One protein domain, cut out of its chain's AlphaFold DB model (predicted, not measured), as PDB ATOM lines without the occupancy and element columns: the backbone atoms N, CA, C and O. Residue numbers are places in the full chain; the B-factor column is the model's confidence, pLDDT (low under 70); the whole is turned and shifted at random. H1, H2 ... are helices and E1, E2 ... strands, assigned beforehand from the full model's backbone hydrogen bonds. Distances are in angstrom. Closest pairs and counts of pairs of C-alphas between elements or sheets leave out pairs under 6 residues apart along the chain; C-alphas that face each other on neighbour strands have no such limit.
ATOM      1  N   GLN A   3     -20.604  10.991  12.556       82.38
ATOM      2  CA  GLN A   3     -21.598  10.042  12.023       82.38
ATOM      3  C   GLN A   3     -21.914   8.846  12.938       82.38
ATOM      4  O   GLN A   3     -22.887   8.140  12.706       82.38
ATOM      5  N   MET A   4     -21.063   8.570  13.925       84.00
ATOM      6  CA  MET A   4     -21.234   7.471  14.873       84.00
ATOM      7  C   MET A   4     -21.517   8.010  16.274       84.00
ATOM      8  O   MET A   4     -21.472   7.236  17.215       84.00
ATOM      9  N   TRP A   5     -21.740   9.314  16.448       88.75
ATOM     10  CA  TRP A   5     -22.015   9.899  17.755       88.75
ATOM     11  C   TRP A   5     -23.425   9.542  18.225       88.75
ATOM     12  O   TRP A   5     -24.374   9.604  17.445       88.75
ATOM     13  N   ASP A   6     -23.573   9.173  19.497       91.25
ATOM     14  CA  ASP A   6     -24.894   8.991  20.093       91.25
ATOM     15  C   ASP A   6     -25.379  10.304  20.722       91.25
ATOM     16  O   ASP A   6     -24.954  10.678  21.817       91.25
ATOM     17  N   TYR A   7     -26.242  11.022  20.004       88.69
ATOM     18  CA  TYR A   7     -26.792  12.304  20.450       88.69
ATOM     19  C   TYR A   7     -27.809  12.173  21.592       88.69
ATOM     20  O   TYR A   7     -28.093  13.163  22.253       88.69
ATOM     21  N   GLU A   8     -28.345  10.976  21.839       87.75
ATOM     22  CA  GLU A   8     -29.335  10.737  22.898       87.75
ATOM     23  C   GLU A   8     -28.656  10.413  24.234       87.75
ATOM     24  O   GLU A   8     -29.193  10.717  25.297       87.75
ATOM     25  N   ARG A   9     -27.474   9.779  24.195       89.75
ATOM     26  CA  ARG A   9     -26.770   9.304  25.401       89.75
ATOM     27  C   ARG A   9     -25.617  10.180  25.861       89.75
ATOM     28  O   ARG A   9     -25.245  10.117  27.032       89.75
ATOM     29  N   ASN A  10     -25.010  10.959  24.969       89.75
ATOM     30  CA  ASN A  10     -23.975  11.898  25.382       89.75
ATOM     31  C   ASN A  10     -24.598  13.194  25.884       89.75
ATOM     32  O   ASN A  10     -25.401  13.814  25.198       89.75
ATOM     33  N   THR A  11     -24.141  13.647  27.045       86.88
ATOM     34  CA  THR A  11     -24.508  14.947  27.622       86.88
ATOM     35  C   THR A  11     -23.597  16.093  27.163       86.88
ATOM     36  O   THR A  11     -23.788  17.226  27.589       86.88
ATOM     37  N   ILE A  12     -22.603  15.807  26.313       85.81
ATOM     38  CA  ILE A  12     -21.634  16.765  25.759       85.81
ATOM     39  C   ILE A  12     -21.753  16.810  24.231       85.81
ATOM     40  O   ILE A  12     -22.010  15.778  23.603       85.81
ATOM     41  N   SER A  13     -21.558  17.983  23.624       84.19
ATOM     42  CA  SER A  13     -21.575  18.125  22.168       84.19
ATOM     43  C   SER A  13     -20.313  17.515  21.539       84.19
ATOM     44  O   SER A  13     -19.217  17.674  22.082       84.19
ATOM     45  N   PRO A  14     -20.403  16.874  20.356       83.56
ATOM     46  CA  PRO A  14     -19.226  16.365  19.652       83.56
ATOM     47  C   PRO A  14     -18.164  17.438  19.360       83.56
ATOM     48  O   PRO A  14     -16.984  17.114  19.261       83.56
ATOM     49  N   ASN A  15     -18.579  18.704  19.223       85.44
ATOM     50  CA  ASN A  15     -17.683  19.835  18.953       85.44
ATOM     51  C   ASN A  15     -16.863  20.259  20.187       85.44
ATOM     52  O   ASN A  15     -15.869  20.962  20.043       85.44
ATOM     53  N   GLU A  16     -17.257  19.822  21.386       84.62
ATOM     54  CA  GLU A  16     -16.585  20.131  22.659       84.62
ATOM     55  C   GLU A  16     -15.568  19.049  23.062       84.62
ATOM     56  O   GLU A  16     -14.932  19.128  24.114       84.62
ATOM     57  N   VAL A  17     -15.399  18.012  22.236       84.94
ATOM     58  CA  VAL A  17     -14.531  16.871  22.526       84.94
ATOM     59  C   VAL A  17     -13.350  16.834  21.564       84.94
ATOM     60  O   VAL A  17     -13.503  16.684  20.354       84.94
ATOM     61  N   SER A  18     -12.136  16.895  22.120       82.62
ATOM     62  CA  SER A  18     -10.914  16.710  21.335       82.62
ATOM     63  C   SER A  18     -10.847  15.307  20.730       82.62
ATOM     64  O   SER A  18     -11.065  14.296  21.401       82.62
ATOM     65  N   TYR A  19     -10.430  15.239  19.468       73.50
ATOM     66  CA  TYR A  19     -10.230  13.994  18.725       73.50
ATOM     67  C   TYR A  19      -9.173  13.061  19.362       73.50
ATOM     68  O   TYR A  19      -9.136  11.866  19.070       73.50
ATOM     69  N   GLY A  20      -8.318  13.592  20.250       82.00
ATOM     70  CA  GLY A  20      -7.327  12.848  21.039       82.00
ATOM     71  C   GLY A  20      -7.796  12.421  22.438       82.00
ATOM     72  O   GLY A  20      -6.991  11.898  23.210       82.00
ATOM     73  N   ALA A  21      -9.062  12.646  22.796       84.94
ATOM     74  CA  ALA A  21      -9.565  12.333  24.129       84.94
ATOM     75  C   ALA A  21      -9.627  10.817  24.392       84.94
ATOM     76  O   ALA A  21     -10.052  10.027  23.547       84.94
ATOM     77  N   ARG A  22      -9.232  10.421  25.609       87.81
ATOM     78  CA  ARG A  22      -9.306   9.035  26.114       87.81
ATOM     79  C   ARG A  22     -10.534   8.761  26.993       87.81
ATOM     80  O   ARG A  22     -10.703   7.644  27.467       87.81
ATOM     81  N   LYS A  23     -11.388   9.767  27.209       87.00
ATOM     82  CA  LYS A  23     -12.642   9.627  27.961       87.00
ATOM     83  C   LYS A  23     -13.622   8.736  27.193       87.00
ATOM     84  O   LYS A  23     -13.719   8.854  25.972       87.00
ATOM     85  N   LEU A  24     -14.335   7.868  27.912       90.12
ATOM     86  CA  LEU A  24     -15.407   7.051  27.351       90.12
ATOM     87  C   LEU A  24     -16.626   7.924  27.037       90.12
ATOM     88  O   LEU A  24     -17.088   8.693  27.879       90.12
ATOM     89  N   LEU A  25     -17.100   7.812  25.803       91.25
ATOM     90  CA  LEU A  25     -18.251   8.512  25.249       91.25
ATOM     91  C   LEU A  25     -19.099   7.515  24.462       91.25
ATOM     92  O   LEU A  25     -18.598   6.482  24.003       91.25
ATOM     93  N   TRP A  26     -20.381   7.827  24.305       91.94
ATOM     94  CA  TRP A  26     -21.326   6.957  23.622       91.94
ATOM     95  C   TRP A  26     -21.265   7.148  22.108       91.94
ATOM     96  O   TRP A  26     -21.358   8.253  21.578       91.94
ATOM     97  N   PHE A  27     -21.147   6.047  21.385       90.69
ATOM     98  CA  PHE A  27     -21.219   6.023  19.933       90.69
ATOM     99  C   PHE A  27     -22.364   5.109  19.505       90.69
ATOM    100  O   PHE A  27     -22.564   4.068  20.120       90.69
ATOM    101  N   LYS A  28     -23.113   5.470  18.460       90.06
ATOM    102  CA  LYS A  28     -24.241   4.707  17.911       90.06
ATOM    103  C   LYS A  28     -23.865   4.095  16.567       90.06
ATOM    104  O   LYS A  28     -23.343   4.756  15.669       90.06
ATOM    105  N   GLY A  29     -24.017   2.778  16.469       86.19
ATOM    106  CA  GLY A  29     -23.542   2.009  15.323       86.19
ATOM    107  C   GLY A  29     -24.569   2.033  14.202       86.19
ATOM    108  O   GLY A  29     -25.738   2.316  14.432       86.19
ATOM    109  N   ARG A  30     -24.179   1.602  12.996       83.75
ATOM    110  CA  ARG A  30     -25.153   1.357  11.910       83.75
ATOM    111  C   ARG A  30     -26.182   0.275  12.258       83.75
ATOM    112  O   ARG A  30     -27.227   0.200  11.635       83.75
ATOM    113  N   CYS A  31     -25.887  -0.557  13.256       82.12
ATOM    114  CA  CYS A  31     -26.826  -1.515  13.839       82.12
ATOM    115  C   CYS A  31     -27.809  -0.886  14.847       82.12
ATOM    116  O   CYS A  31     -28.503  -1.616  15.548       82.12
ATOM    117  N   GLY A  32     -27.802   0.442  15.012       84.50
ATOM    118  CA  GLY A  32     -28.625   1.167  15.984       84.50
ATOM    119  C   GLY A  32     -28.151   1.065  17.438       84.50
ATOM    120  O   GLY A  32     -28.649   1.805  18.280       84.50
ATOM    121  N   HIS A  33     -27.180   0.198  17.744       85.69
ATOM    122  CA  HIS A  33     -26.706  -0.015  19.110       85.69
ATOM    123  C   HIS A  33     -25.658   1.000  19.531       85.69
ATOM    124  O   HIS A  33     -24.684   1.253  18.814       85.69
ATOM    125  N   SER A  34     -25.838   1.490  20.748       89.06
ATOM    126  CA  SER A  34     -24.901   2.376  21.416       89.06
ATOM    127  C   SER A  34     -23.807   1.575  22.126       89.06
ATOM    128  O   SER A  34     -24.096   0.573  22.783       89.06
ATOM    129  N   TRP A  35     -22.551   2.003  22.020       89.50
ATOM    130  CA  TRP A  35     -21.432   1.455  22.789       89.50
ATOM    131  C   TRP A  35     -20.522   2.573  23.292       89.50
ATOM    132  O   TRP A  35     -20.411   3.624  22.665       89.50
ATOM    133  N   GLU A  36     -19.850   2.325  24.410       90.44
ATOM    134  CA  GLU A  36     -18.850   3.240  24.946       90.44
ATOM    135  C   GLU A  36     -17.487   2.966  24.311       90.44
ATOM    136  O   GLU A  36     -17.036   1.823  24.209       90.44
ATOM    137  N   SER A  37     -16.822   4.028  23.870       88.56
ATOM    138  CA  SER A  37     -15.435   3.994  23.407       88.56
ATOM    139  C   SER A  37     -14.799   5.359  23.634       88.56
ATOM    140  O   SER A  37     -15.488   6.312  23.988       88.56
ATOM    141  N   SER A  38     -13.492   5.486  23.428       90.38
ATOM    142  CA  SER A  38     -12.853   6.802  23.414       90.38
ATOM    143  C   SER A  38     -12.674   7.318  21.982       90.38
ATOM    144  O   SER A  38     -12.470   6.514  21.065       90.38
ATOM    145  N   PRO A  39     -12.693   8.644  21.759       88.31
ATOM    146  CA  PRO A  39     -12.382   9.253  20.468       88.31
ATOM    147  C   PRO A  39     -11.095   8.729  19.804       88.31
ATOM    148  O   PRO A  39     -11.085   8.480  18.595       88.31
ATOM    149  N   VAL A  40     -10.046   8.466  20.596       88.88
ATOM    150  CA  VAL A  40      -8.783   7.867  20.121       88.88
ATOM    151  C   VAL A  40      -8.983   6.465  19.545       88.88
ATOM    152  O   VAL A  40      -8.442   6.165  18.481       88.88
ATOM    153  N   GLU A  41      -9.762   5.613  20.208       86.19
ATOM    154  CA  GLU A  41     -10.018   4.241  19.749       86.19
ATOM    155  C   GLU A  41     -10.900   4.221  18.490       86.19
ATOM    156  O   GLU A  41     -10.642   3.446  17.564       86.19
ATOM    157  N   ILE A  42     -11.875   5.136  18.391       86.50
ATOM    158  CA  ILE A  42     -12.668   5.325  17.165       86.50
ATOM    159  C   ILE A  42     -11.768   5.743  15.992       86.50
ATOM    160  O   ILE A  42     -11.923   5.226  14.886       86.50
ATOM    161  N   ARG A  43     -10.802   6.646  16.224       84.06
ATOM    162  CA  ARG A  43      -9.805   7.059  15.220       84.06
ATOM    163  C   ARG A  43      -8.916   5.902  14.770       84.06
ATOM    164  O   ARG A  43      -8.608   5.805  13.590       84.06
ATOM    165  N   MET A  44      -8.520   5.025  15.691       83.06
ATOM    166  CA  MET A  44      -7.744   3.815  15.382       83.06
ATOM    167  C   MET A  44      -8.554   2.752  14.619       83.06
ATOM    168  O   MET A  44      -8.060   1.654  14.380       83.06
ATOM    169  N   GLY A  45      -9.795   3.060  14.228       81.00
ATOM    170  CA  GLY A  45     -10.647   2.174  13.445       81.00
ATOM    171  C   GLY A  45     -11.429   1.164  14.284       81.00
ATOM    172  O   GLY A  45     -12.109   0.312  13.713       81.00
ATOM    173  N   ARG A  46     -11.397   1.244  15.625       81.75
ATOM    174  CA  ARG A  46     -12.238   0.391  16.478       81.75
ATOM    175  C   ARG A  46     -13.653   0.953  16.537       81.75
ATOM    176  O   ARG A  46     -13.981   1.782  17.380       81.75
ATOM    177  N   GLY A  47     -14.499   0.520  15.607       84.25
ATOM    178  CA  GLY A  47     -15.913   0.891  15.597       84.25
ATOM    179  C   GLY A  47     -16.793  -0.038  16.441       84.25
ATOM    180  O   GLY A  47     -16.316  -0.789  17.287       84.25
ATOM    181  N   CYS A  48     -18.104   0.003  16.188       88.44
ATOM    182  CA  CYS A  48     -19.101  -0.735  16.968       88.44
ATOM    183  C   CYS A  48     -18.766  -2.238  17.082       88.44
ATOM    184  O   CYS A  48     -18.639  -2.891  16.039       88.44
ATOM    185  N   PRO A  49     -18.683  -2.816  18.299       85.94
ATOM    186  CA  PRO A  49     -18.304  -4.218  18.491       85.94
ATOM    187  C   PRO A  49     -19.310  -5.198  17.871       85.94
ATOM    188  O   PRO A  49     -18.917  -6.285  17.454       85.94
ATOM    189  N   TYR A  50     -20.581  -4.809  17.740       88.81
ATOM    190  CA  TYR A  50     -21.593  -5.595  17.030       88.81
ATOM    191  C   TYR A  50     -21.416  -5.491  15.506       88.81
ATOM    192  O   TYR A  50     -21.375  -6.503  14.811       88.81
ATOM    193  N   CYS A  51     -21.200  -4.292  14.952       84.38
ATOM    194  CA  CYS A  51     -20.958  -4.148  13.507       84.38
ATOM    195  C   CYS A  51     -19.678  -4.856  13.032       84.38
ATOM    196  O   CYS A  51     -19.645  -5.321  11.898       84.38
ATOM    197  N   HIS A  52     -18.652  -4.949  13.884       84.19
ATOM    198  CA  HIS A  52     -17.387  -5.631  13.577       84.19
ATOM    199  C   HIS A  52     -17.396  -7.125  13.946       84.19
ATOM    200  O   HIS A  52     -16.384  -7.799  13.780       84.19
ATOM    201  N   GLY A  53     -18.516  -7.653  14.458       84.50
ATOM    202  CA  GLY A  53     -18.654  -9.074  14.794       84.50
ATOM    203  C   GLY A  53     -17.856  -9.534  16.020       84.50
ATOM    204  O   GLY A  53     -17.683 -10.737  16.202       84.50
ATOM    205  N   LEU A  54     -17.388  -8.601  16.860       85.12
ATOM    206  CA  LEU A  54     -16.681  -8.882  18.119       85.12
ATOM    207  C   LEU A  54     -17.642  -9.279  19.253       85.12
ATOM    208  O   LEU A  54     -17.252 -10.012  20.156       85.12
ATOM    209  N   LYS A  55     -18.889  -8.793  19.212       87.44
ATOM    210  CA  LYS A  55     -19.993  -9.190  20.104       87.44
ATOM    211  C   LYS A  55     -21.205  -9.632  19.282       87.44
ATOM    212  O   LYS A  55     -21.434  -9.083  18.202       87.44
ATOM    213  N   VAL A  56     -21.983 -10.590  19.793       90.38
ATOM    214  CA  VAL A  56     -23.219 -11.051  19.137       90.38
ATOM    215  C   VAL A  56     -24.395 -10.133  19.463       90.38
ATOM    216  O   VAL A  56     -24.560  -9.694  20.598       90.38
ATOM    217  N   LEU A  57     -25.204  -9.856  18.450       90.06
ATOM    218  CA  LEU A  57     -26.469  -9.154  18.513       90.06
ATOM    219  C   LEU A  57     -27.493  -9.953  17.703       90.06
ATOM    220  O   LEU A  57     -27.410  -9.997  16.471       90.06
ATOM    221  N   ARG A  58     -28.440 -10.568  18.419       90.06
ATOM    222  CA  ARG A  58     -29.535 -11.362  17.844       90.06
ATOM    223  C   ARG A  58     -30.385 -10.519  16.890       90.06
ATOM    224  O   ARG A  58     -30.692  -9.369  17.200       90.06
ATOM    225  N   GLY A  59     -30.766 -11.091  15.753       88.12
ATOM    226  CA  GLY A  59     -31.489 -10.406  14.681       88.12
ATOM    227  C   GLY A  59     -30.598  -9.557  13.768       88.12
ATOM    228  O   GLY A  59     -31.102  -8.972  12.811       88.12
ATOM    229  N   PHE A  60     -29.288  -9.450  14.042       89.56
ATOM    230  CA  PHE A  60     -28.400  -8.548  13.302       89.56
ATOM    231  C   PHE A  60     -27.121  -9.203  12.796       89.56
ATOM    232  O   PHE A  60     -26.860  -9.140  11.602       89.56
ATOM    233  N   ASN A  61     -26.271  -9.758  13.659       90.31
ATOM    234  CA  ASN A  61     -24.987 -10.340  13.240       90.31
ATOM    235  C   ASN A  61     -24.781 -11.770  13.749       90.31
ATOM    236  O   ASN A  61     -23.671 -12.298  13.644       90.31
ATOM    237  N   ASP A  62     -25.817 -12.379  14.311       94.06
ATOM    238  CA  ASP A  62     -25.836 -13.791  14.657       94.06
ATOM    239  C   ASP A  62     -25.955 -14.682  13.411       94.06
ATOM    240  O   ASP A  62     -26.344 -14.230  12.331       94.06
ATOM    241  N   LEU A  63     -25.579 -15.954  13.561       93.44
ATOM    242  CA  LEU A  63     -25.599 -16.925  12.471       93.44
ATOM    243  C   LEU A  63     -27.018 -17.186  11.952       93.44
ATOM    244  O   LEU A  63     -27.206 -17.224  10.741       93.44
ATOM    245  N   GLU A  64     -27.999 -17.330  12.848       95.19
ATOM    246  CA  GLU A  64     -29.396 -17.635  12.501       95.19
ATOM    247  C   GLU A  64     -30.003 -16.579  11.571       95.19
ATOM    248  O   GLU A  64     -30.645 -16.907  10.577       95.19
ATOM    249  N   SER A  65     -29.734 -15.306  11.858       92.88
ATOM    250  CA  SER A  65     -30.297 -14.183  11.107       92.88
ATOM    251  C   SER A  65     -29.549 -13.888   9.805       92.88
ATOM    252  O   SER A  65     -30.150 -13.394   8.852       92.88
ATOM    253  N   LYS A  66     -28.230 -14.133   9.750       92.75
ATOM    254  CA  LYS A  66     -27.402 -13.799   8.574       92.75
ATOM    255  C   LYS A  66     -27.202 -14.945   7.595       92.75
ATOM    256  O   LYS A  66     -27.053 -14.668   6.410       92.75
ATOM    257  N   GLU A  67     -27.198 -16.184   8.070       91.75
ATOM    258  CA  GLU A  67     -26.996 -17.388   7.256       91.75
ATOM    259  C   GLU A  67     -28.040 -18.461   7.650       91.75
ATOM    260  O   GLU A  67     -27.679 -19.517   8.182       91.75
ATOM    261  N   PRO A  68     -29.348 -18.216   7.424       92.25
ATOM    262  CA  PRO A  68     -30.424 -19.083   7.917       92.25
ATOM    263  C   PRO A  68     -30.354 -20.516   7.373       92.25
ATOM    264  O   PRO A  68     -30.633 -21.463   8.103       92.25
ATOM    265  N   GLU A  69     -29.930 -20.707   6.119       89.94
ATOM    266  CA  GLU A  69     -29.753 -22.047   5.540       89.94
ATOM    267  C   GLU A  69     -28.611 -22.815   6.211       89.94
ATOM    268  O   GLU A  69     -28.749 -23.997   6.511       89.94
ATOM    269  N   LEU A  70     -27.511 -22.130   6.536       89.94
ATOM    270  CA  LEU A  70     -26.406 -22.739   7.265       89.94
ATOM    271  C   LEU A  70     -26.831 -23.091   8.697       89.94
ATOM    272  O   LEU A  70     -26.483 -24.159   9.193       89.94
ATOM    273  N   ALA A  71     -27.626 -22.239   9.349       92.19
ATOM    274  CA  ALA A  71     -28.161 -22.505  10.683       92.19
ATOM    275  C   ALA A  71     -29.043 -23.770  10.743       92.19
ATOM    276  O   ALA A  71     -29.054 -24.430  11.782       92.19
ATOM    277  N   LYS A  72     -29.709 -24.169   9.647       92.25
ATOM    278  CA  LYS A  72     -30.463 -25.441   9.577       92.25
ATOM    279  C   LYS A  72     -29.571 -26.676   9.703       92.25
ATOM    280  O   LYS A  72     -30.033 -27.709  10.173       92.25
ATOM    281  N   GLU A  73     -28.301 -26.573   9.325       93.50
ATOM    282  CA  GLU A  73     -27.324 -27.653   9.490       93.50
ATOM    283  C   GLU A  73     -26.704 -27.687  10.898       93.50
ATOM    284  O   GLU A  73     -25.781 -28.462  11.160       93.50
ATOM    285  N   TRP A  74     -27.143 -26.829  11.825       94.38
ATOM    286  CA  TRP A  74     -26.644 -26.845  13.196       94.38
ATOM    287  C   TRP A  74     -27.012 -28.157  13.883       94.38
ATOM    288  O   TRP A  74     -28.168 -28.576  13.884       94.38
ATOM    289  N   HIS A  75     -26.037 -28.810  14.514       96.19
ATOM    290  CA  HIS A  75     -26.313 -30.082  15.165       96.19
ATOM    291  C   HIS A  75     -27.289 -29.893  16.350       96.19
ATOM    292  O   HIS A  75     -26.993 -29.094  17.246       96.19
ATOM    293  N   PRO A  76     -28.390 -30.670  16.441       93.25
ATOM    294  CA  PRO A  76     -29.465 -30.430  17.411       93.25
ATOM    295  C   PRO A  76     -29.051 -30.609  18.881       93.25
ATOM    296  O   PRO A  76     -29.565 -29.911  19.748       93.25
ATOM    297  N   THR A  77     -28.121 -31.525  19.181       93.12
ATOM    298  CA  THR A  77     -27.739 -31.861  20.570       93.12
ATOM    299  C   THR A  77     -26.259 -31.646  20.921       93.12
ATOM    300  O   THR A  77     -25.939 -31.296  22.056       93.12
ATOM    301  N   LYS A  78     -25.318 -31.809  19.978       95.31
ATOM    302  CA  LYS A  78     -23.870 -31.827  20.273       95.31
ATOM    303  C   LYS A  78     -23.223 -30.467  20.552       95.31
ATOM    304  O   LYS A  78     -22.087 -30.431  21.023       95.31
ATOM    305  N   ASN A  79     -23.921 -29.361  20.300       95.12
ATOM    306  CA  ASN A  79     -23.454 -28.014  20.657       95.12
ATOM    307  C   ASN A  79     -23.885 -27.580  22.072       95.12
ATOM    308  O   ASN A  79     -23.630 -26.447  22.484       95.12
ATOM    309  N   GLY A  80     -24.503 -28.483  22.843       91.56
ATOM    310  CA  GLY A  80     -24.952 -28.205  24.202       91.56
ATOM    311  C   GLY A  80     -25.999 -27.091  24.225       91.56
ATOM    312  O   GLY A  80     -26.985 -27.147  23.501       91.56
ATOM    313  N   LYS A  81     -25.781 -26.068  25.059       91.88
ATOM    314  CA  LYS A  81     -26.695 -24.919  25.194       91.88
ATOM    315  C   LYS A  81     -26.481 -23.821  24.141       91.88
ATOM    316  O   LYS A  81     -27.259 -22.874  24.124       91.88
ATOM    317  N   LEU A  82     -25.440 -23.916  23.308       93.56
ATOM    318  CA  LEU A  82     -25.097 -22.892  22.319       93.56
ATOM    319  C   LEU A  82     -26.027 -22.978  21.099       93.56
ATOM    320  O   LEU A  82     -26.056 -24.008  20.417       93.56
ATOM    321  N   LYS A  83     -26.749 -21.891  20.804       93.75
ATOM    322  CA  LYS A  83     -27.647 -21.789  19.641       93.75
ATOM    323  C   LYS A  83     -27.014 -20.975  18.503       93.75
ATOM    324  O   LYS A  83     -26.151 -20.137  18.770       93.75
ATOM    325  N   PRO A  84     -27.471 -21.142  17.246       94.44
ATOM    326  CA  PRO A  84     -27.057 -20.284  16.131       94.44
ATOM    327  C   PRO A  84     -27.245 -18.778  16.397       94.44
ATOM    328  O   PRO A  84     -26.423 -17.970  15.974       94.44
ATOM    329  N   SER A  85     -28.270 -18.393  17.160       94.19
ATOM    330  CA  SER A  85     -28.520 -17.004  17.575       94.19
ATOM    331  C   SER A  85     -27.535 -16.464  18.628       94.19
ATOM    332  O   SER A  85     -27.497 -15.259  18.873       94.19
ATOM    333  N   ASP A  86     -26.724 -17.313  19.265       93.94
ATOM    334  CA  ASP A  86     -25.794 -16.917  20.336       93.94
ATOM    335  C   ASP A  86     -24.377 -16.613  19.837       93.94
ATOM    336  O   ASP A  86     -23.498 -16.251  20.622       93.94
ATOM    337  N   ILE A  87     -24.128 -16.762  18.537       93.31
ATOM    338  CA  ILE A  87     -22.794 -16.633  17.961       93.31
ATOM    339  C   ILE A  87     -22.812 -15.856  16.654       93.31
ATOM    340  O   ILE A  87     -23.749 -15.957  15.866       93.31
ATOM    341  N   THR A  88     -21.763 -15.073  16.406       92.94
ATOM    342  CA  THR A  88     -21.675 -14.291  15.175       92.94
ATOM    343  C   THR A  88     -21.426 -15.184  13.961       92.94
ATOM    344  O   THR A  88     -20.649 -16.141  14.027       92.94
ATOM    345  N   TYR A  89     -22.026 -14.842  12.817       89.19
ATOM    346  CA  TYR A  89     -21.859 -15.595  11.562       89.19
ATOM    347  C   TYR A  89     -20.392 -15.642  11.066       89.19
ATOM    348  O   TYR A  89     -20.013 -16.516  10.294       89.19
ATOM    349  N   GLY A  90     -19.537 -14.716  11.520       89.31
ATOM    350  CA  GLY A  90     -18.100 -14.664  11.213       89.31
ATOM    351  C   GLY A  90     -17.184 -15.340  12.242       89.31
ATOM    352  O   GLY A  90     -15.966 -15.166  12.171       89.31
ATOM    353  N   SER A  91     -17.730 -16.069  13.220       90.56
ATOM    354  CA  SER A  91     -16.945 -16.647  14.318       90.56
ATOM    355  C   SER A  91     -15.970 -17.743  13.862       90.56
ATOM    356  O   SER A  91     -16.283 -18.581  13.019       90.56
ATOM    357  N   LYS A  92     -14.783 -17.786  14.482       91.12
ATOM    358  CA  LYS A  92     -13.769 -18.844  14.284       91.12
ATOM    359  C   LYS A  92     -13.993 -20.072  15.180       91.12
ATOM    360  O   LYS A  92     -13.172 -20.995  15.176       91.12
ATOM    361  N   GLN A  93     -15.062 -20.089  15.979       91.56
ATOM    362  CA  GLN A  93     -15.379 -21.202  16.873       91.56
ATOM    363  C   GLN A  93     -15.761 -22.453  16.074       91.56
ATOM    364  O   GLN A  93     -16.551 -22.380  15.133       91.56
ATOM    365  N   LYS A  94     -15.198 -23.605  16.458       94.00
ATOM    366  CA  LYS A  94     -15.579 -24.911  15.909       94.00
ATOM    367  C   LYS A  94     -16.823 -25.422  16.626       94.00
ATOM    368  O   LYS A  94     -16.802 -25.578  17.845       94.00
ATOM    369  N   VAL A  95     -17.858 -25.726  15.859       94.56
ATOM    370  CA  VAL A  95     -19.127 -26.287  16.337       94.56
ATOM    371  C   VAL A  95     -19.464 -27.540  15.538       94.56
ATOM    372  O   VAL A  95     -18.872 -27.779  14.482       94.56
ATOM    373  N   TRP A  96     -20.356 -28.365  16.073       96.00
ATOM    374  CA  TRP A  96     -20.878 -29.542  15.394       96.00
ATOM    375  C   TRP A  96     -21.962 -29.158  14.389       96.00
ATOM    376  O   TRP A  96     -22.886 -28.411  14.710       96.00
ATOM    377  N   TRP A  97     -21.862 -29.729  13.198       94.00
ATOM    378  CA  TRP A  97     -22.825 -29.621  12.112       94.00
ATOM    379  C   TRP A  97     -23.415 -30.995  11.825       94.00
ATOM    380  O   TRP A  97     -22.731 -32.001  12.016       94.00
ATOM    381  N   LEU A  98     -24.665 -31.018  11.376       93.44
ATOM    382  CA  LEU A  98     -25.373 -32.192  10.891       93.44
ATOM    383  C   LEU A  98     -25.782 -31.926   9.443       93.44
ATOM    384  O   LEU A  98     -26.589 -31.046   9.156       93.44
ATOM    385  N   GLY A  99     -25.180 -32.671   8.529       88.81
ATOM    386  CA  GLY A  99     -25.405 -32.502   7.100       88.81
ATOM    387  C   GLY A  99     -26.697 -33.180   6.662       88.81
ATOM    388  O   GLY A  99     -27.195 -34.062   7.360       88.81
ATOM    389  N   PRO A 100     -27.195 -32.866   5.457       86.19
ATOM    390  CA  PRO A 100     -28.408 -33.488   4.926       86.19
ATOM    391  C   PRO A 100     -28.278 -35.009   4.742       86.19
ATOM    392  O   PRO A 100     -29.275 -35.717   4.775       86.19
ATOM    393  N   CYS A 101     -27.053 -35.533   4.601       83.06
ATOM    394  CA  CYS A 101     -26.779 -36.976   4.579       83.06
ATOM    395  C   CYS A 101     -26.719 -37.632   5.975       83.06
ATOM    396  O   CYS A 101     -26.346 -38.796   6.078       83.06
ATOM    397  N   GLY A 102     -27.006 -36.894   7.053       87.81
ATOM    398  CA  GLY A 102     -26.890 -37.377   8.433       87.81
ATOM    399  C   GLY A 102     -25.462 -37.377   8.992       87.81
ATOM    400  O   GLY A 102     -25.245 -37.778  10.130       87.81
ATOM    401  N   HIS A 103     -24.470 -36.923   8.223       88.69
ATOM    402  CA  HIS A 103     -23.086 -36.846   8.684       88.69
ATOM    403  C   HIS A 103     -22.899 -35.750   9.733       88.69
ATOM    404  O   HIS A 103     -23.276 -34.599   9.511       88.69
ATOM    405  N   GLU A 104     -22.231 -36.093  10.829       93.00
ATOM    406  CA  GLU A 104     -21.922 -35.177  11.920       93.00
ATOM    407  C   GLU A 104     -20.433 -34.804  11.916       93.00
ATOM    408  O   GLU A 104     -19.573 -35.674  12.057       93.00
ATOM    409  N   TRP A 105     -20.092 -33.516  11.808       92.25
ATOM    410  CA  TRP A 105     -18.685 -33.077  11.803       92.25
ATOM    411  C   TRP A 105     -18.460 -31.750  12.527       92.25
ATOM    412  O   TRP A 105     -19.379 -30.957  12.710       92.25
ATOM    413  N   LYS A 106     -17.208 -31.483  12.926       93.00
ATOM    414  CA  LYS A 106     -16.798 -30.189  13.491       93.00
ATOM    415  C   LYS A 106     -16.177 -29.294  12.424       93.00
ATOM    416  O   LYS A 106     -15.184 -29.677  11.812       93.00
ATOM    417  N   ALA A 107     -16.677 -28.069  12.284       91.69
ATOM    418  CA  ALA A 107     -16.080 -27.045  11.423       91.69
ATOM    419  C   ALA A 107     -16.229 -25.646  12.032       91.69
ATOM    420  O   ALA A 107     -17.102 -25.418  12.874       91.69
ATOM    421  N   GLN A 108     -15.357 -24.717  11.626       93.19
ATOM    422  CA  GLN A 108     -15.461 -23.315  12.040       93.19
ATOM    423  C   GLN A 108     -16.613 -22.631  11.307       93.19
ATOM    424  O   GLN A 108     -16.776 -22.828  10.104       93.19
ATOM    425  N   ILE A 109     -17.378 -21.802  12.017       90.44
ATOM    426  CA  ILE A 109     -18.551 -21.114  11.457       90.44
ATOM    427  C   ILE A 109     -18.160 -20.232  10.263       90.44
ATOM    428  O   ILE A 109     -18.788 -20.297   9.211       90.44
ATOM    429  N   ASN A 110     -17.072 -19.472  10.376       88.94
ATOM    430  CA  ASN A 110     -16.582 -18.622   9.292       88.94
ATOM    431  C   ASN A 110     -16.151 -19.400   8.034       88.94
ATOM    432  O   ASN A 110     -16.306 -18.872   6.938       88.94
ATOM    433  N   ASN A 111     -15.634 -20.628   8.163       87.81
ATOM    434  CA  ASN A 111     -15.218 -21.439   7.011       87.81
ATOM    435  C   ASN A 111     -16.424 -21.999   6.251       87.81
ATOM    436  O   ASN A 111     -16.413 -22.026   5.021       87.81
ATOM    437  N   ARG A 112     -17.499 -22.366   6.965       89.75
ATOM    438  CA  ARG A 112     -18.749 -22.863   6.366       89.75
ATOM    439  C   ARG A 112     -19.366 -21.885   5.359       89.75
ATOM    440  O   ARG A 112     -20.036 -22.325   4.433       89.75
ATOM    441  N   ARG A 113     -19.094 -20.583   5.504       77.94
ATOM    442  CA  ARG A 113     -19.558 -19.522   4.594       77.94
ATOM    443  C   ARG A 113     -18.880 -19.525   3.223       77.94
ATOM    444  O   ARG A 113     -19.430 -18.980   2.276       77.94
ATOM    445  N   PHE A 114     -17.693 -20.118   3.105       74.00
ATOM    446  CA  PHE A 114     -16.910 -20.150   1.865       74.00
ATOM    447  C   PHE A 114     -16.979 -21.523   1.174       74.00
ATOM    448  O   PHE A 114     -15.975 -22.009   0.662       74.00
TER     449      PHE A 114
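This is residues 3 to 114 of the 677 residues of an uncharacterized protein of Methanomethylophilus alvus (strain Mx1201) (UniProt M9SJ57). With little regular structure, two small loop-rich lobes stand end to end, one holding hairpin E1-E2 and H1, the other H2, H3, hairpin E3-E4 and H4; residues 44 to 62 join them. In chain order, the 112 printed residues hold E1, E2, H1, H2, H3, E3, E4, H4, a mixed class with only 36 residues in named elements. The whole is loose, radius of gyration of the C-alphas 18.3 A, spanning 61 by 23 by 23 A.

Look first at E1, residues 25 to 28, and E2, 34 to 37: an antiparallel hairpin, N 27 and O 35 2.8 A apart. H1 is residues 39 to 43. H2, 63 to 66, and H3, 68 to 72, touch only at the corner, closest C-alphas Glu 64 and Ala 71, 5.3 A. E3, 94 to 98, and E4, 104 to 108, form an antiparallel hairpin, N 97 and O 105 2.8 A apart. H4, 109 to 112, is close but not clearly touching H3, closest C-alphas Leu 70 and Arg 112, 7.7 A. Every O i to N i+4 pair is within hydrogen-bond range in H1 and H3; H2 and H4 are too short for one.

Find E1's start, C-alpha 25, at (-18.251, 8.512, 25.249), and H4's end, C-alpha 112, at (-18.749, -22.863, 6.366). E4 measures 13.5 A.

The C-alphas farthest apart, Glu 16 and Cys 101, are 60.8 A apart. The printed part has no cut; links H1 to H2 and H3 to E3 are long. No printed residue is under 70.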